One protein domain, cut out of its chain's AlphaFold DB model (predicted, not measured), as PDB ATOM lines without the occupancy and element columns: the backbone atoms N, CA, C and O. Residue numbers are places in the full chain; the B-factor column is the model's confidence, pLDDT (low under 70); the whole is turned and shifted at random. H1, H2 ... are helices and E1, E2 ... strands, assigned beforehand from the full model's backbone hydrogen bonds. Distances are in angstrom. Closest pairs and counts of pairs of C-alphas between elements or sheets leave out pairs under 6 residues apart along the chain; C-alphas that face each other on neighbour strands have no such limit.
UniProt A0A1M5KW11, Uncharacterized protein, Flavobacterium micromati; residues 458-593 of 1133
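AT A GLANCE: This is residues 458 to 593 of the 1133 residues of an uncharacterized protein of Flavobacterium micromati (UniProt A0A1M5KW11). Two small twisted sheets, apart from each other, make a two-part body: a mixed sheet of five strands with helix H2 across one face and H1 beside H2, and an antiparallel sheet of four strands, E3 to E6, towards the other end. Residues 476 to 487, a stretch with no named element, link E3 to E4 with their C-alphas 4 to 12 A from the mean of all C-alphas, and residues 507 to 524 arc back along the outside of the body from E6 to E7, 13 to 24 A from that mean. The printed part has 136 residues, with named elements in the order E1 E2 E3 E4 E5 E6 E7 E8 H1 H2 E9. The class is mixed, helices and strands, with under half of the residues in named elements. The whole is compact, with a radius of gyration of the C-alphas of 14.4 A and spans of 43 by 32 by 25 A.

IN THESE COORDINATES: E1, residues 458 to 460, begins at C-alpha 458 at (162.858, 187.415, 152.468). E2 is residues 466 to 468, E3 472 to 475, E4 488 to 491, E5 496 to 499 and E6 504 to 506. E7, residues 525 to 530, is 16.6 A long, and E8, residues 540 to 545, is 16.9 A. H1, residues 548 to 555, is 10.3 A long; H2, residues 562 to 572, is 14.9 A and begins at (165.282, 178.888, 170.720). E9, residues 589 to 592, ends at (147.953, 180.644, 158.008).

HOW THE PARTS SIT: The larger sheet has the order E2, E1, E7, E8, E9 and is only just strongly twisted, with C-alphas up to 4.4 A off its plane. E1 and E2 are antiparallel neighbours and form a hairpin, with an angle of 148 degrees between their N-to-C directions. More exactly, N 459 and O 467 are 3.0 A apart and N 467 and O 459 are 2.9 A apart, both within hydrogen-bond range. E1 and E7 are parallel, with N 527 and O 458 at 2.8 A. E7 and E8 form a hairpin, with N 542 and O 528 at 2.7 A. E8 and E9 are antiparallel, with N 591 and O 541 at 2.8 A. H2 is on this sheet at a height of 9.2 A; it lies over E7 and, only just, over E8, on which 3 of its C-alphas fall. It runs across the strands, at 84 degrees to E7 on the local plane. The closest C-alphas of H2 and E8 are those of Ile 568 and Leu 542, 6.8 A apart. H1 and H2 touch as a helical hairpin, opposite ways at a steep tilt of 38 degrees, the C-alphas of Ile 553 and Leu 564 closest at 6.4 A. H1 is not on the sheet, but only just, with 4 pairs of C-alphas within 10 A. E3, E4, E5 and E6 form a meander, each strand the antiparallel neighbour of the one before, with N 490 and O 474 at 2.8 A, N 497 and O 489 at 2.8 A, and N 505 and O 498 at 2.9 A. In H1 each O i to N i+4 pair is within hydrogen-bond range; in H2, 6 of 7 are.

THE WHOLE: The C-alphas of Ser 511 and Thr 576 are the two farthest apart, at 43.7 A. The printed part has no cut. The links E3 to E4, E6 to E7 and H2 to E9 are long. The mean pLDDT of the printed part is 70.4; 57 residues are under 70, among them 468 to 481, 507 to 519 and 531 to 539.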
ATOM      1  N   TYR A 458     161.805 188.415 152.250       78.25
ATOM      2  CA  TYR A 458     162.858 187.415 152.468       78.25
ATOM      3  C   TYR A 458     162.406 186.356 153.472       78.25
ATOM      4  O   TYR A 458     161.720 186.670 154.445       78.25
ATOM      5  N   ALA A 459     162.850 185.121 153.278       83.88
ATOM      6  CA  ALA A 459     162.731 184.041 154.250       83.88
ATOM      7  C   ALA A 459     164.120 183.563 154.699       83.88
ATOM      8  O   ALA A 459     165.140 183.969 154.136       83.88
ATOM      9  N   ILE A 460     164.163 182.709 155.724       82.31
ATOM     10  CA  ILE A 460     165.411 182.180 156.290       82.31
ATOM     11  C   ILE A 460     165.501 180.685 155.994       82.31
ATOM     12  O   ILE A 460     164.590 179.931 156.335       82.31
ATOM     13  N   ALA A 461     166.597 180.247 155.385       80.88
ATOM     14  CA  ALA A 461     166.897 178.833 155.203       80.88
ATOM     15  C   ALA A 461     167.477 178.216 156.494       80.88
ATOM     16  O   ALA A 461     168.042 178.938 157.321       80.88
ATOM     17  N   PRO A 462     167.390 176.887 156.691       81.62
ATOM     18  CA  PRO A 462     167.886 176.220 157.904       81.62
ATOM     19  C   PRO A 462     169.380 176.410 158.222       81.62
ATOM     20  O   PRO A 462     169.793 176.204 159.361       81.62
ATOM     21  N   ASP A 463     170.197 176.818 157.249       80.62
ATOM     22  CA  ASP A 463     171.610 177.178 157.429       80.62
ATOM     23  C   ASP A 463     171.828 178.658 157.827       80.62
ATOM     24  O   ASP A 463     172.964 179.140 157.832       80.62
ATOM     25  N   TRP A 464     170.755 179.365 158.211       80.50
ATOM     26  CA  TRP A 464     170.714 180.786 158.598       80.50
ATOM     27  C   TRP A 464     170.962 181.776 157.468       80.50
ATOM     28  O   TRP A 464     171.203 182.963 157.707       80.50
ATOM     29  N   SER A 465     170.918 181.301 156.236       79.44
ATOM     30  CA  SER A 465     171.042 182.153 155.076       79.44
ATOM     31  C   SER A 465     169.689 182.723 154.639       79.44
ATOM     32  O   SER A 465     168.626 182.219 155.011       79.44
ATOM     33  N   PHE A 466     169.719 183.820 153.881       78.19
ATOM     34  CA  PHE A 466     168.505 184.464 153.386       78.19
ATOM     35  C   PHE A 466     168.159 183.967 151.989       78.19
ATOM     36  O   PHE A 466     169.013 183.900 151.103       78.19
ATOM     37  N   VAL A 467     166.875 183.691 151.795       73.94
ATOM     38  CA  VAL A 467     166.287 183.362 150.498       73.94
ATOM     39  C   VAL A 467     165.422 184.550 150.089       73.94
ATOM     40  O   VAL A 467     164.489 184.920 150.806       73.94
ATOM     41  N   SER A 468     165.788 185.196 148.978       64.88
ATOM     42  CA  SER A 468     165.010 186.291 148.388       64.88
ATOM     43  C   SER A 468     163.761 185.720 147.738       64.88
ATOM     44  O   SER A 468     163.884 184.801 146.943       64.88
ATOM     45  N   ASN A 469     162.602 186.288 148.058       58.91
ATOM     46  CA  ASN A 469     161.280 185.802 147.658       58.91
ATOM     47  C   ASN A 469     160.685 186.626 146.495       58.91
ATOM     48  O   ASN A 469     159.494 186.942 146.467       58.91
ATOM     49  N   GLY A 470     161.566 187.141 145.635       48.97
ATOM     50  CA  GLY A 470     161.238 188.130 144.606       48.97
ATOM     51  C   GLY A 470     160.561 187.543 143.371       48.97
ATOM     52  O   GLY A 470     159.931 188.293 142.641       48.97
ATOM     53  N   ASP A 471     160.652 186.226 143.181       46.59
ATOM     54  CA  ASP A 471     160.166 185.505 142.006       46.59
ATOM     55  C   ASP A 471     159.522 184.173 142.437       46.59
ATOM     56  O   ASP A 471     159.632 183.174 141.741       46.59
ATOM     57  N   GLU A 472     158.925 184.073 143.623       53.44
ATOM     58  CA  GLU A 472     158.376 182.824 144.159       53.44
ATOM     59  C   GLU A 472     156.879 182.952 144.390       53.44
ATOM     60  O   GLU A 472     156.404 183.849 145.088       53.44
ATOM     61  N   LYS A 473     156.118 182.021 143.813       48.84
ATOM     62  CA  LYS A 473     154.656 182.091 143.805       48.84
ATOM     63  C   LYS A 473     154.019 181.386 145.000       48.84
ATOM     64  O   LYS A 473     152.882 181.700 145.349       48.84
ATOM     65  N   THR A 474     154.672 180.396 145.622       59.72
ATOM     66  CA  THR A 474     154.019 179.572 146.666       59.72
ATOM     67  C   THR A 474     155.011 178.897 147.622       59.72
ATOM     68  O   THR A 474     156.078 178.459 147.200       59.72
ATOM     69  N   ILE A 475     154.643 178.749 148.903       64.62
ATOM     70  CA  ILE A 475     155.350 177.884 149.868       64.62
ATOM     71  C   ILE A 475     155.044 176.409 149.596       64.62
ATOM     72  O   ILE A 475     153.896 176.044 149.358       64.62
ATOM     73  N   ALA A 476     156.058 175.550 149.689       62.59
ATOM     74  CA  ALA A 476     155.920 174.099 149.564       62.59
ATOM     75  C   ALA A 476     156.862 173.381 150.543       62.59
ATOM     76  O   ALA A 476     157.795 173.986 151.056       62.59
ATOM     77  N   ASN A 477     156.651 172.087 150.800       65.12
ATOM     78  CA  ASN A 477     157.571 171.250 151.593       65.12
ATOM     79  C   ASN A 477     157.964 171.867 152.957       65.12
ATOM     80  O   ASN A 477     159.126 171.802 153.365       65.12
ATOM     81  N   ILE A 478     157.031 172.544 153.636       63.09
ATOM     82  CA  ILE A 478     157.316 173.371 154.820       63.09
ATOM     83  C   ILE A 478     157.888 172.539 155.984       63.09
ATOM     84  O   ILE A 478     158.689 173.033 156.775       63.09
ATOM     85  N   GLU A 479     157.537 171.253 156.032       62.59
ATOM     86  CA  GLU A 479     157.995 170.247 156.988       62.59
ATOM     87  C   GLU A 479     159.470 169.852 156.817       62.59
ATOM     88  O   GLU A 479     160.052 169.216 157.696       62.59
ATOM     89  N   ALA A 480     160.104 170.230 155.703       67.56
ATOM     90  CA  ALA A 480     161.522 169.974 155.465       67.56
ATOM     91  C   ALA A 480     162.452 170.843 156.337       67.56
ATOM     92  O   ALA A 480     163.669 170.643 156.316       67.56
ATOM     93  N   ALA A 481     161.902 171.792 157.109       69.75
ATOM     94  CA  ALA A 481     162.658 172.694 157.968       69.75
ATOM     95  C   ALA A 481     162.033 172.886 159.371       69.75
ATOM     96  O   ALA A 481     160.807 172.868 159.520       69.75
ATOM     97  N   PRO A 482     162.858 173.128 160.415       72.81
ATOM     98  CA  PRO A 482     162.380 173.484 161.755       72.81
ATOM     99  C   PRO A 482     161.621 174.822 161.802       72.81
ATOM    100  O   PRO A 482     161.730 175.647 160.894       72.81
ATOM    101  N   GLU A 483     160.913 175.075 162.910       79.00
ATOM    102  CA  GLU A 483     160.248 176.365 163.143       79.00
ATOM    103  C   GLU A 483     161.235 177.539 163.062       79.00
ATOM    104  O   GLU A 483     162.339 177.507 163.609       79.00
ATOM    105  N   GLY A 484     160.794 178.594 162.391       73.50
ATOM    106  CA  GLY A 484     161.554 179.786 162.048       73.50
ATOM    107  C   GLY A 484     162.138 179.774 160.639       73.50
ATOM    108  O   GLY A 484     162.512 180.841 160.161       73.50
ATOM    109  N   PHE A 485     162.164 178.624 159.957       83.62
ATOM    110  CA  PHE A 485     162.833 178.461 158.666       83.62
ATOM    111  C   PHE A 485     161.888 178.023 157.540       83.62
ATOM    112  O   PHE A 485     160.816 177.466 157.775       83.62
ATOM    113  N   LEU A 486     162.313 178.270 156.302       80.75
ATOM    114  CA  LEU A 486     161.629 177.892 155.071       80.75
ATOM    115  C   LEU A 486     161.987 176.452 154.663       80.75
ATOM    116  O   LEU A 486     163.152 176.148 154.416       80.75
ATOM    117  N   GLY A 487     160.993 175.569 154.549       74.31
ATOM    118  CA  GLY A 487     161.204 174.175 154.122       74.31
ATOM    119  C   GLY A 487     161.319 173.981 152.604       74.31
ATOM    120  O   GLY A 487     162.096 173.146 152.137       74.31
ATOM    121  N   GLY A 488     160.620 174.799 151.820       76.56
ATOM    122  CA  GLY A 488     160.621 174.742 150.359       76.56
ATOM    123  C   GLY A 488     159.676 175.769 149.733       76.56
ATOM    124  O   GLY A 488     158.944 176.476 150.430       76.56
ATOM    125  N   PHE A 489     159.707 175.878 148.409       74.81
ATOM    126  CA  PHE A 489     158.925 176.862 147.657       74.81
ATOM    127  C   PHE A 489     158.783 176.453 146.189       74.81
ATOM    128  O   PHE A 489     159.527 175.611 145.689       74.81
ATOM    129  N   ILE A 490     157.829 177.072 145.499       69.44
ATOM    130  CA  ILE A 490     157.660 176.998 144.050       69.44
ATOM    131  C   ILE A 490     158.009 178.368 143.468       69.44
ATOM    132  O   ILE A 490     157.456 179.386 143.898       69.44
ATOM    133  N   ASP A 491     158.931 178.397 142.510       64.69
ATOM    134  CA  ASP A 491     159.349 179.642 141.864       64.69
ATOM    135  C   ASP A 491     158.337 180.149 140.806       64.69
ATOM    136  O   ASP A 491     157.300 179.535 140.544       64.69
ATOM    137  N   ILE A 492     158.628 181.295 140.186       55.47
ATOM    138  CA  ILE A 492     157.801 181.981 139.183       55.47
ATOM    139  C   ILE A 492     157.571 181.129 137.935       55.47
ATOM    140  O   ILE A 492     156.535 181.277 137.277       55.47
ATOM    141  N   ASN A 493     158.511 180.221 137.664       63.22
ATOM    142  CA  ASN A 493     158.506 179.283 136.551       63.22
ATOM    143  C   ASN A 493     157.764 177.980 136.899       63.22
ATOM    144  O   ASN A 493     157.618 177.113 136.040       63.22
ATOM    145  N   GLY A 494     157.276 177.837 138.136       63.78
ATOM    146  CA  GLY A 494     156.542 176.662 138.595       63.78
ATOM    147  C   GLY A 494     157.428 175.497 139.046       63.78
ATOM    148  O   GLY A 494     156.900 174.396 139.220       63.78
ATOM    149  N   VAL A 495     158.733 175.723 139.241       70.00
ATOM    150  CA  VAL A 495     159.706 174.700 139.653       70.00
ATOM    151  C   VAL A 495     159.648 174.490 141.164       70.00
ATOM    152  O   VAL A 495     159.710 175.453 141.931       70.00
ATOM    153  N   ASN A 496     159.538 173.232 141.601       77.25
ATOM    154  CA  ASN A 496     159.387 172.872 143.010       77.25
ATOM    155  C   ASN A 496     160.738 172.628 143.701       77.25
ATOM    156  O   ASN A 496     161.474 171.702 143.355       77.25
ATOM    157  N   TYR A 497     161.028 173.421 144.731       75.69
ATOM    158  CA  TYR A 497     162.246 173.341 145.527       75.69
ATOM    159  C   TYR A 497     161.976 172.831 146.949       75.69
ATOM    160  O   TYR A 497     161.046 173.272 147.631       75.69
ATOM    161  N   LYS A 498     162.849 171.943 147.436       83.56
ATOM    162  CA  LYS A 498     162.832 171.411 148.808       83.56
ATOM    163  C   LYS A 498     164.209 171.500 149.450       83.56
ATOM    164  O   LYS A 498     165.214 171.268 148.786       83.56
ATOM    165  N   TRP A 499     164.254 171.804 150.743       78.25
ATOM    166  CA  TRP A 499     165.488 171.747 151.518       78.25
ATOM    167  C   TRP A 499     165.941 170.294 151.731       78.25
ATOM    168  O   TRP A 499     165.190 169.475 152.265       78.25
ATOM    169  N   ASP A 500     167.172 169.971 151.329       75.19
ATOM    170  CA  ASP A 500     167.756 168.624 151.460       75.19
ATOM    171  C   ASP A 500     168.654 168.445 152.699       75.19
ATOM    172  O   ASP A 500     169.182 167.360 152.940       75.19
ATOM    173  N   GLY A 501     168.829 169.503 153.494       71.38
ATOM    174  CA  GLY A 501     169.779 169.559 154.608       71.38
ATOM    175  C   GLY A 501     170.969 170.486 154.356       71.38
ATOM    176  O   GLY A 501     171.619 170.892 155.319       71.38
ATOM    177  N   LYS A 502     171.238 170.860 153.099       73.44
ATOM    178  CA  LYS A 502     172.347 171.743 152.712       73.44
ATOM    179  C   LYS A 502     171.958 172.816 151.689       73.44
ATOM    180  O   LYS A 502     172.482 173.918 151.779       73.44
ATOM    181  N   ASN A 503     171.100 172.505 150.718       77.31
ATOM    182  CA  ASN A 503     170.636 173.428 149.681       77.31
ATOM    183  C   ASN A 503     169.149 173.195 149.359       77.31
ATOM    184  O   ASN A 503     168.563 172.170 149.710       77.31
ATOM    185  N   TYR A 504     168.548 174.126 148.614       78.44
ATOM    186  CA  TYR A 504     167.270 173.873 147.949       78.44
ATOM    187  C   TYR A 504     167.494 173.111 146.645       78.44
ATOM    188  O   TYR A 504     168.124 173.624 145.714       78.44
ATOM    189  N   VAL A 505     166.964 171.892 146.587       79.88
ATOM    190  CA  VAL A 505     167.049 171.006 145.424       79.88
ATOM    191  C   VAL A 505     165.742 171.015 144.645       79.88
ATOM    192  O   VAL A 505     164.659 171.028 145.229       79.88
ATOM    193  N   ASN A 506     165.863 171.013 143.319       80.75
ATOM    194  CA  ASN A 506     164.740 170.909 142.396       80.75
ATOM    195  C   ASN A 506     164.190 169.471 142.399       80.75
ATOM    196  O   ASN A 506     164.935 168.523 142.145       80.75
ATOM    197  N   LEU A 507     162.893 169.317 142.667       69.94
ATOM    198  CA  LEU A 507     162.201 168.026 142.686       69.94
ATOM    199  C   LEU A 507     161.729 167.558 141.296       69.94
ATOM    200  O   LEU A 507     161.401 166.385 141.138       69.94
ATOM    201  N   ASP A 508     161.754 168.430 140.288       68.38
ATOM    202  CA  ASP A 508     161.252 168.175 138.930       68.38
ATOM    203  C   ASP A 508     162.342 167.657 137.956       68.38
ATOM    204  O   ASP A 508     162.130 167.569 136.748       68.38
ATOM    205  N   GLY A 509     163.521 167.269 138.466       55.16
ATOM    206  CA  GLY A 509     164.499 166.453 137.725       55.16
ATOM    207  C   GLY A 509     165.570 167.193 136.910       55.16
ATOM    208  O   GLY A 509     166.355 166.540 136.224       55.16
ATOM    209  N   VAL A 510     165.677 168.525 137.004       51.59
ATOM    210  CA  VAL A 510     166.755 169.302 136.358       51.59
ATOM    211  C   VAL A 510     167.684 169.883 137.424       51.59
ATOM    212  O   VAL A 510     167.288 170.741 138.213       51.59
ATOM    213  N   SER A 511     168.930 169.403 137.454       51.22
ATOM    214  CA  SER A 511     170.006 169.883 138.329       51.22
ATOM    215  C   SER A 511     170.226 171.391 138.158       51.22
ATOM    216  O   SER A 511     170.904 171.800 137.221       51.22
ATOM    217  N   ASN A 512     169.697 172.192 139.087       52.50
ATOM    218  CA  ASN A 512     170.148 173.547 139.400       52.50
ATOM    219  C   ASN A 512     169.893 173.815 140.894       52.50
ATOM    220  O   ASN A 512     168.748 173.877 141.340       52.50
ATOM    221  N   THR A 513     170.964 173.964 141.673       55.88
ATOM    222  CA  THR A 513     170.922 174.505 143.040       55.88
ATOM    223  C   THR A 513     170.634 176.006 142.975       55.88
ATOM    224  O   THR A 513     171.349 176.722 142.270       55.88
ATOM    225  N   LYS A 514     169.624 176.512 143.696       58.47
ATOM    226  CA  LYS A 514     169.364 177.962 143.739       58.47
ATOM    227  C   LYS A 514     170.404 178.649 144.632       58.47
ATOM    228  O   LYS A 514     170.614 178.231 145.768       58.47
ATOM    229  N   ALA A 515     171.073 179.678 144.110       51.66
ATOM    230  CA  ALA A 515     172.072 180.436 144.857       51.66
ATOM    231  C   ALA A 515     171.409 181.310 145.932       51.66
ATOM    232  O   ALA A 515     170.529 182.121 145.653       51.66
ATOM    233  N   ILE A 516     171.872 181.134 147.161       61.38
ATOM    234  CA  ILE A 516     171.462 181.841 148.370       61.38
ATOM    235  C   ILE A 516     172.353 183.081 148.528       61.38
ATOM    236  O   ILE A 516     173.551 182.908 148.755       61.38
ATOM    237  N   VAL A 517     171.839 184.320 148.434       58.84
ATOM    238  CA  VAL A 517     172.683 185.510 148.692       58.84
ATOM    239  C   VAL A 517     171.933 186.766 149.182       58.84
ATOM    240  O   VAL A 517     170.889 187.146 148.659       58.84
ATOM    241  N   LYS A 518     172.651 187.474 150.073       56.06
ATOM    242  CA  LYS A 518     172.563 188.856 150.593       56.06
ATOM    243  C   LYS A 518     171.707 189.052 151.846       56.06
ATOM    244  O   LYS A 518     170.514 188.782 151.874       56.06
ATOM    245  N   GLU A 519     172.358 189.570 152.888       68.19
ATOM    246  CA  GLU A 519     171.707 190.013 154.119       68.19
ATOM    247  C   GLU A 519     170.792 191.213 153.806       68.19
ATOM    248  O   GLU A 519     171.258 192.195 153.212       68.19
ATOM    249  N   PRO A 520     169.491 191.141 154.132       72.94
ATOM    250  CA  PRO A 520     168.539 192.179 153.776       72.94
ATOM    251  C   PRO A 520     168.777 193.449 154.599       72.94
ATOM    252  O   PRO A 520     169.151 193.393 155.770       72.94
ATOM    253  N   ALA A 521     168.507 194.619 154.014       76.69
ATOM    254  CA  ALA A 521     168.583 195.885 154.741       76.69
ATOM    255  C   ALA A 521     167.582 195.915 155.913       76.69
ATOM    256  O   ALA A 521     166.541 195.244 155.874       76.69
ATOM    257  N   LEU A 522     167.863 196.714 156.948       78.75
ATOM    258  CA  LEU A 522     166.882 197.001 158.000       78.75
ATOM    259  C   LEU A 522     165.589 197.548 157.373       78.75
ATOM    260  O   LEU A 522     165.632 198.327 156.426       78.75
ATOM    261  N   GLY A 523     164.440 197.115 157.890       73.94
ATOM    262  CA  GLY A 523     163.121 197.459 157.345       73.94
ATOM    263  C   GLY A 523     162.605 196.534 156.234       73.94
ATOM    264  O   GLY A 523     161.419 196.594 155.920       73.94
ATOM    265  N   SER A 524     163.430 195.633 155.688       79.62
ATOM    266  CA  SER A 524     162.978 194.626 154.709       79.62
ATOM    267  C   SER A 524     161.932 193.677 155.309       79.62
ATOM    268  O   SER A 524     161.981 193.383 156.502       79.62
ATOM    269  N   LYS A 525     161.000 193.160 154.502       83.56
ATOM    270  CA  LYS A 525     160.007 192.174 154.965       83.56
ATOM    271  C   LYS A 525     160.685 190.822 155.207       83.56
ATOM    272  O   LYS A 525     161.330 190.309 154.299       83.56
ATOM    273  N   ILE A 526     160.513 190.248 156.395       84.25
ATOM    274  CA  ILE A 526     161.005 188.922 156.782       84.25
ATOM    275  C   ILE A 526     159.817 188.011 157.095       84.25
ATOM    276  O   ILE A 526     158.932 188.391 157.864       84.25
ATOM    277  N   TYR A 527     159.824 186.809 156.527       84.44
ATOM    278  CA  TYR A 527     158.853 185.749 156.779       84.44
ATOM    279  C   TYR A 527     159.500 184.627 157.594       84.44
ATOM    280  O   TYR A 527     160.559 184.112 157.233       84.44
ATOM    281  N   LEU A 528     158.852 184.252 158.699       85.94
ATOM    282  CA  LEU A 528     159.258 183.164 159.589       85.94
ATOM    283  C   LEU A 528     158.123 182.141 159.674       85.94
ATOM    284  O   LEU A 528     157.000 182.510 160.003       85.94
ATOM    285  N   PHE A 529     158.394 180.866 159.416       82.19
ATOM    286  CA  PHE A 529     157.354 179.829 159.379       82.19
ATOM    287  C   PHE A 529     157.291 179.051 160.689       82.19
ATOM    288  O   PHE A 529     158.323 178.765 161.289       82.19
ATOM    289  N   TYR A 530     156.095 178.737 161.172       75.75
ATOM    290  CA  TYR A 530     155.904 177.969 162.402       75.75
ATOM    291  C   TYR A 530     154.661 177.089 162.303       75.75
ATOM    292  O   TYR A 530     153.837 177.254 161.406       75.75
ATOM    293  N   ASN A 531     154.518 176.127 163.217       67.88
ATOM    294  CA  ASN A 531     153.564 175.031 163.048       67.88
ATOM    295  C   ASN A 531     153.782 174.247 161.740       67.88
ATOM    296  O   ASN A 531     152.829 173.679 161.226       67.88
ATOM    297  N   ASN A 532     155.022 174.153 161.244       61.16
ATOM    298  CA  ASN A 532     155.391 173.518 159.962       61.16
ATOM    299  C   ASN A 532     154.977 172.034 159.830       61.16
ATOM    300  O   ASN A 532     155.090 171.442 158.765       61.16
ATOM    301  N   ASN A 533     154.511 171.425 160.922       56.72
ATOM    302  CA  ASN A 533     154.067 170.034 161.002       56.72
ATOM    303  C   ASN A 533     152.539 169.911 161.174       56.72
ATOM    304  O   ASN A 533     152.056 168.876 161.642       56.72
ATOM    305  N   ALA A 534     151.776 170.980 160.943       51.06
ATOM    306  CA  ALA A 534     150.325 170.952 161.041       51.06
ATOM    307  C   ALA A 534     149.704 170.410 159.743       51.06
ATOM    308  O   ALA A 534     150.332 170.404 158.685       51.06
ATOM    309  N   SER A 535     148.468 169.902 159.819       46.16
ATOM    310  CA  SER A 535     147.745 169.509 158.607       46.16
ATOM    311  C   SER A 535     147.593 170.713 157.682       46.16
ATOM    312  O   SER A 535     147.584 171.859 158.136       46.16
ATOM    313  N   CYS A 536     147.482 170.448 156.383       45.28
ATOM    314  CA  CYS A 536     147.291 171.489 155.386       45.28
ATOM    315  C   CYS A 536     146.198 172.482 155.849       45.28
ATOM    316  O   CYS A 536     145.107 172.058 156.235       45.28
ATOM    317  N   GLY A 537     146.516 173.783 155.858       49.16
ATOM    318  CA  GLY A 537     145.615 174.852 156.302       49.16
ATOM    319  C   GLY A 537     145.757 175.197 157.785       49.16
ATOM    320  O   GLY A 537     144.967 175.969 158.313       49.16
ATOM    321  N   ASN A 538     146.757 174.628 158.469       55.03
ATOM    322  CA  ASN A 538     147.107 174.942 159.859       55.03
ATOM    323  C   ASN A 538     148.599 175.288 160.052       55.03
ATOM    324  O   ASN A 538     149.036 175.534 161.180       55.03
ATOM    325  N   ASN A 539     149.383 175.274 158.969       63.91
ATOM    326  CA  ASN A 539     150.746 175.802 158.946       63.91
ATOM    327  C   ASN A 539     150.670 177.323 159.012       63.91
ATOM    328  O   ASN A 539     149.765 177.896 158.416       63.91
ATOM    329  N   ASN A 540     151.596 177.980 159.704       74.31
ATOM    330  CA  ASN A 540     151.523 179.419 159.913       74.31
ATOM    331  C   ASN A 540     152.804 180.134 159.483       74.31
ATOM    332  O   ASN A 540     153.892 179.559 159.449       74.31
ATOM    333  N   PHE A 541     152.677 181.430 159.230       81.19
ATOM    334  CA  PHE A 541     153.804 182.329 159.030       81.19
ATOM    335  C   PHE A 541     153.680 183.543 159.951       81.19
ATOM    336  O   PHE A 541     152.581 183.984 160.266       81.19
ATOM    337  N   LEU A 542     154.807 184.101 160.375       84.69
ATOM    338  CA  LEU A 542     154.926 185.423 160.974       84.69
ATOM    339  C   LEU A 542     155.641 186.310 159.959       84.69
ATOM    340  O   LEU A 542     156.806 186.072 159.638       84.69
ATOM    341  N   ARG A 543     154.960 187.348 159.478       86.38
ATOM    342  CA  ARG A 543     155.609 188.441 158.761       86.38
ATOM    343  C   ARG A 543     156.077 189.469 159.779       86.38
ATOM    344  O   ARG A 543     155.308 189.860 160.650       86.38
ATOM    345  N   SER A 544     157.310 189.941 159.658       87.06
ATOM    346  CA  SER A 544     157.845 191.063 160.434       87.06
ATOM    347  C   SER A 544     158.763 191.914 159.558       87.06
ATOM    348  O   SER A 544     159.168 191.502 158.474       87.06
ATOM    349  N   THR A 545     159.113 193.114 160.004       85.38
ATOM    350  CA  THR A 545     160.197 193.892 159.391       85.38
ATOM    351  C   THR A 545     161.546 193.465 159.961       85.38
ATOM    352  O   THR A 545     161.640 193.114 161.139       85.38
ATOM    353  N   ASN A 546     162.608 193.542 159.163       86.19
ATOM    354  CA  ASN A 546     163.971 193.282 159.607       86.19
ATOM    355  C   ASN A 546     164.394 194.346 160.633       86.19
ATOM    356  O   ASN A 546     164.727 195.477 160.275       86.19
ATOM    357  N   THR A 547     164.311 193.998 161.916       85.25
ATOM    358  CA  THR A 547     164.654 194.860 163.056       85.25
ATOM    359  C   THR A 547     166.043 194.515 163.583       85.25
ATOM    360  O   THR A 547     166.514 193.397 163.402       85.25
ATOM    361  N   LYS A 548     166.680 195.439 164.317       83.94
ATOM    362  CA  LYS A 548     167.977 195.175 164.973       83.94
ATOM    363  C   LYS A 548     167.932 193.961 165.912       83.94
ATOM    364  O   LYS A 548     168.901 193.218 165.992       83.94
ATOM    365  N   GLU A 549     166.807 193.756 166.603       85.94
ATOM    366  CA  GLU A 549     166.578 192.596 167.474       85.94
ATOM    367  C   GLU A 549     166.558 191.290 166.671       85.94
ATOM    368  O   GLU A 549     167.294 190.357 166.990       85.94
ATOM    369  N   LEU A 550     165.749 191.235 165.607       85.25
ATOM    370  CA  LEU A 550     165.644 190.050 164.759       85.25
ATOM    371  C   LEU A 550     166.978 189.745 164.066       85.25
ATOM    372  O   LEU A 550     167.408 188.596 164.047       85.25
ATOM    373  N   GLN A 551     167.675 190.773 163.583       83.19
ATOM    374  CA  GLN A 551     169.001 190.629 162.993       83.19
ATOM    375  C   GLN A 551     170.003 190.057 164.004       83.19
ATOM    376  O   GLN A 551     170.674 189.081 163.695       83.19
ATOM    377  N   ALA A 552     170.038 190.559 165.245       82.19
ATOM    378  CA  ALA A 552     170.914 190.023 166.288       82.19
ATOM    379  C   ALA A 552     170.628 188.543 166.615       82.19
ATOM    380  O   ALA A 552     171.558 187.774 166.868       82.19
ATOM    381  N   ILE A 553     169.356 188.125 166.581       83.94
ATOM    382  CA  ILE A 553     168.962 186.717 166.749       83.94
ATOM    383  C   ILE A 553     169.481 185.863 165.584       83.94
ATOM    384  O   ILE A 553     170.021 184.783 165.824       83.94
ATOM    385  N   ILE A 554     169.350 186.348 164.346       82.12
ATOM    386  CA  ILE A 554     169.781 185.643 163.128       82.12
ATOM    387  C   ILE A 554     171.312 185.543 163.056       82.12
ATOM    388  O   ILE A 554     171.856 184.465 162.815       82.12
ATOM    389  N   THR A 555     172.029 186.633 163.338       78.69
ATOM    390  CA  THR A 555     173.500 186.685 163.302       78.69
ATOM    391  C   THR A 555     174.148 185.791 164.364       78.69
ATOM    392  O   THR A 555     175.263 185.316 164.160       78.69
ATOM    393  N   ALA A 556     173.459 185.510 165.475       77.81
ATOM    394  CA  ALA A 556     173.975 184.637 166.530       77.81
ATOM    395  C   ALA A 556     174.120 183.159 166.107       77.81
ATOM    396  O   ALA A 556     174.844 182.427 166.781       77.81
ATOM    397  N   LYS A 557     173.453 182.718 165.022       69.31
ATOM    398  CA  LYS A 557     173.593 181.384 164.389       69.31
ATOM    399  C   LYS A 557     173.638 180.209 165.379       69.31
ATOM    400  O   LYS A 557     174.479 179.313 165.286       69.31
ATOM    401  N   VAL A 558     172.756 180.223 166.376       65.25
ATOM    402  CA  VAL A 558     172.778 179.234 167.462       65.25
ATOM    403  C   VAL A 558     172.289 177.877 166.949       65.25
ATOM    404  O   VAL A 558     171.290 177.801 166.241       65.25
ATOM    405  N   LYS A 559     172.954 176.789 167.362       48.69
ATOM    406  CA  LYS A 559     172.636 175.395 166.978       48.69
ATOM    407  C   LYS A 559     171.163 174.999 167.193       48.69
ATOM    408  O   LYS A 559     170.662 174.128 166.493       48.69
ATOM    409  N   TYR A 560     170.477 175.650 168.133       56.53
ATOM    410  CA  TYR A 560     169.041 175.514 168.365       56.53
ATOM    411  C   TYR A 560     168.376 176.894 168.246       56.53
ATOM    412  O   TYR A 560     168.801 177.818 168.947       56.53
ATOM    413  N   PRO A 561     167.323 177.065 167.426       67.12
ATOM    414  CA  PRO A 561     166.714 178.368 167.145       67.12
ATOM    415  C   PRO A 561     165.805 178.864 168.289       67.12
ATOM    416  O   PRO A 561     164.788 179.507 168.048       67.12
ATOM    417  N   THR A 562     166.137 178.590 169.553       69.81
ATOM    418  CA  THR A 562     165.282 178.888 170.720       69.81
ATOM    419  C   THR A 562     164.919 180.368 170.825       69.81
ATOM    420  O   THR A 562     163.766 180.699 171.089       69.81
ATOM    421  N   LYS A 563     165.871 181.267 170.542       75.81
ATOM    422  CA  LYS A 563     165.636 182.721 170.501       75.81
ATOM    423  C   LYS A 563     164.728 183.147 169.342       75.81
ATOM    424  O   LYS A 563     163.909 184.042 169.519       75.81
ATOM    425  N   LEU A 564     164.836 182.490 168.186       78.06
ATOM    426  CA  LEU A 564     163.992 182.763 167.018       78.06
ATOM    427  C   LEU A 564     162.555 182.276 167.256       78.06
ATOM    428  O   LEU A 564     161.605 183.011 167.009       78.06
ATOM    429  N   VAL A 565     162.392 181.088 167.839       78.00
ATOM    430  CA  VAL A 565     161.085 180.549 168.246       78.00
ATOM    431  C   VAL A 565     160.443 181.407 169.339       78.00
ATOM    432  O   VAL A 565     159.245 181.669 169.285       78.00
ATOM    433  N   ALA A 566     161.221 181.893 170.312       77.94
ATOM    434  CA  ALA A 566     160.724 182.818 171.332       77.94
ATOM    435  C   ALA A 566     160.250 184.146 170.717       77.94
ATOM    436  O   ALA A 566     159.170 184.625 171.063       77.94
ATOM    437  N   TYR A 567     161.011 184.697 169.764       83.38
ATOM    438  CA  TYR A 567     160.606 185.877 168.996       83.38
ATOM    439  C   TYR A 567     159.285 185.632 168.255       83.38
ATOM    440  O   TYR A 567     158.380 186.457 168.346       83.38
ATOM    441  N   ILE A 568     159.127 184.479 167.595       82.31
ATOM    442  CA  ILE A 568     157.880 184.117 166.906       82.31
ATOM    443  C   ILE A 568     156.712 184.020 167.891       82.31
ATOM    444  O   ILE A 568     155.675 184.639 167.664       82.31
ATOM    445  N   LYS A 569     156.887 183.294 169.004       79.88
ATOM    446  CA  LYS A 569     155.852 183.103 170.034       79.88
ATOM    447  C   LYS A 569     155.379 184.415 170.647       79.88
ATOM    448  O   LYS A 569     154.180 184.563 170.862       79.88
ATOM    449  N   ARG A 570     156.288 185.376 170.867       84.25
ATOM    450  CA  ARG A 570     155.942 186.714 171.377       84.25
ATOM    451  C   ARG A 570     154.853 187.381 170.536       84.25
ATOM    452  O   ARG A 570     153.964 188.009 171.093       84.25
ATOM    453  N   PHE A 571     154.919 187.236 169.213       81.50
ATOM    454  CA  PHE A 571     153.961 187.856 168.297       81.50
ATOM    455  C   PHE A 571     152.800 186.934 167.911       81.50
ATOM    456  O   PHE A 571     151.699 187.420 167.677       81.50
ATOM    457  N   SER A 572     153.009 185.615 167.862       73.44
ATOM    458  CA  SER A 572     151.966 184.660 167.465       73.44
ATOM    459  C   SER A 572     150.944 184.348 168.562       73.44
ATOM    460  O   SER A 572     149.853 183.864 168.263       73.44
ATOM    461  N   GLN A 573     151.258 184.641 169.827       78.06
ATOM    462  CA  GLN A 573     150.303 184.544 170.942       78.06
ATOM    463  C   GLN A 573     149.336 185.731 171.003       78.06
ATOM    464  O   GLN A 573     148.233 185.601 171.538       78.06
ATOM    465  N   ASP A 574     149.718 186.870 170.425       75.31
ATOM    466  CA  ASP A 574     148.846 188.028 170.323       75.31
ATOM    467  C   ASP A 574     147.829 187.806 169.192       75.31
ATOM    468  O   ASP A 574     148.133 187.891 167.998       75.31
ATOM    469  N   LYS A 575     146.586 187.497 169.576       70.38
ATOM    470  CA  LYS A 575     145.483 187.281 168.630       70.38
ATOM    471  C   LYS A 575     145.141 188.536 167.838       70.38
ATOM    472  O   LYS A 575     144.582 188.406 166.751       70.38
ATOM    473  N   THR A 576     145.476 189.728 168.341       68.62
ATOM    474  CA  THR A 576     145.263 190.958 167.581       68.62
ATOM    475  C   THR A 576     146.109 190.927 166.320       68.62
ATOM    476  O   THR A 576     145.584 191.263 165.265       68.62
ATOM    477  N   LEU A 577     147.350 190.430 166.393       71.88
ATOM    478  CA  LEU A 577     148.315 190.327 165.295       71.88
ATOM    479  C   LEU A 577     148.038 189.178 164.317       71.88
ATOM    480  O   LEU A 577     148.808 189.003 163.376       71.88
ATOM    481  N   LYS A 578     146.948 188.420 164.484       75.19
ATOM    482  CA  LYS A 578     146.532 187.438 163.481       75.19
ATOM    483  C   LYS A 578     146.153 188.151 162.176       75.19
ATOM    484  O   LYS A 578     145.457 189.169 162.210       75.19
ATOM    485  N   SER A 579     146.605 187.599 161.053       61.66
ATOM    486  CA  SER A 579     146.367 188.070 159.694       61.66
ATOM    487  C   SER A 579     144.873 188.177 159.461       61.66
ATOM    488  O   SER A 579     144.125 187.227 159.715       61.66
ATOM    489  N   ARG A 580     144.448 189.333 158.966       49.06
ATOM    490  CA  ARG A 580     143.045 189.607 158.626       49.06
ATOM    491  C   ARG A 580     142.706 189.236 157.180       49.06
ATOM    492  O   ARG A 580     141.661 189.627 156.677       49.06
ATOM    493  N   GLY A 581     143.575 188.476 156.512       50.06
ATOM    494  CA  GLY A 581     143.443 188.161 155.092       50.06
ATOM    495  C   GLY A 581     143.968 189.298 154.213       50.06
ATOM    496  O   GLY A 581     144.997 189.893 154.523       50.06
ATOM    497  N   LYS A 582     143.271 189.595 153.111       37.53
ATOM    498  CA  LYS A 582     143.726 190.515 152.045       37.53
ATOM    499  C   LYS A 582     143.892 191.987 152.479       37.53
ATOM    500  O   LYS A 582     144.476 192.758 151.728       37.53
ATOM    501  N   ASP A 583     143.468 192.343 153.695       36.69
ATOM    502  CA  ASP A 583     143.490 193.711 154.243       36.69
ATOM    503  C   ASP A 583     144.590 193.947 155.298       36.69
ATOM    504  O   ASP A 583     144.520 194.859 156.127       36.69
ATOM    505  N   GLU A 584     145.612 193.094 155.323       55.47
ATOM    506  CA  GLU A 584     146.651 193.113 156.348       55.47
ATOM    507  C   GLU A 584     147.762 194.147 156.058       55.47
ATOM    508  O   GLU A 584     148.658 193.931 155.240       55.47
ATOM    509  N   ASN A 585     147.723 195.288 156.756       54.75
ATOM    510  CA  ASN A 585     148.627 196.425 156.539       54.75
ATOM    511  C   ASN A 585     149.738 196.581 157.597       54.75
ATOM    512  O   ASN A 585     150.585 197.470 157.472       54.75
ATOM    513  N   ARG A 586     149.762 195.746 158.642       75.06
ATOM    514  CA  ARG A 586     150.700 195.917 159.761       75.06
ATOM    515  C   ARG A 586     152.096 195.448 159.390       75.06
ATOM    516  O   ARG A 586     152.275 194.531 158.594       75.06
ATOM    517  N   SER A 587     153.114 196.072 159.984       73.38
ATOM    518  CA  SER A 587     154.520 195.694 159.780       73.38
ATOM    519  C   SER A 587     154.795 194.261 160.245       73.38
ATOM    520  O   SER A 587     155.505 193.531 159.546       73.38
ATOM    521  N   THR A 588     154.173 193.875 161.363       83.06
ATOM    522  CA  THR A 588     154.288 192.568 162.007       83.06
ATOM    523  C   THR A 588     152.906 191.959 162.229       83.06
ATOM    524  O   THR A 588     152.054 192.588 162.853       83.06
ATOM    525  N   TYR A 589     152.685 190.749 161.724       77.50
ATOM    526  CA  TYR A 589     151.449 189.976 161.889       77.50
ATOM    527  C   TYR A 589     151.709 188.502 161.564       77.50
ATOM    528  O   TYR A 589     152.683 188.182 160.882       77.50
ATOM    529  N   TRP A 590     150.833 187.599 161.997       80.62
ATOM    530  CA  TRP A 590     150.958 186.168 161.730       80.62
ATOM    531  C   TRP A 590     149.731 185.589 161.028       80.62
ATOM    532  O   TRP A 590     148.609 185.890 161.406       80.62
ATOM    533  N   GLY A 591     149.906 184.755 160.009       70.69
ATOM    534  CA  GLY A 591     148.823 184.162 159.219       70.69
ATOM    535  C   GLY A 591     148.934 182.648 159.097       70.69
ATOM    536  O   GLY A 591     149.874 182.047 159.610       70.69
ATOM    537  N   VAL A 592     147.951 182.053 158.426       65.50
ATOM    538  CA  VAL A 592     147.953 180.644 158.008       65.50
ATOM    539  C   VAL A 592     148.524 180.574 156.590       65.50
ATOM    540  O   VAL A 592     148.349 181.529 155.847       65.50
ATOM    541  N   VAL A 593     149.210 179.484 156.251       60.09
ATOM    542  CA  VAL A 593     149.711 179.181 154.905       60.09
ATOM    543  C   VAL A 593     148.649 178.389 154.131       60.09
ATOM    544  O   VAL A 593     148.222 177.321 154.591       60.09
TER     545      VAL A 593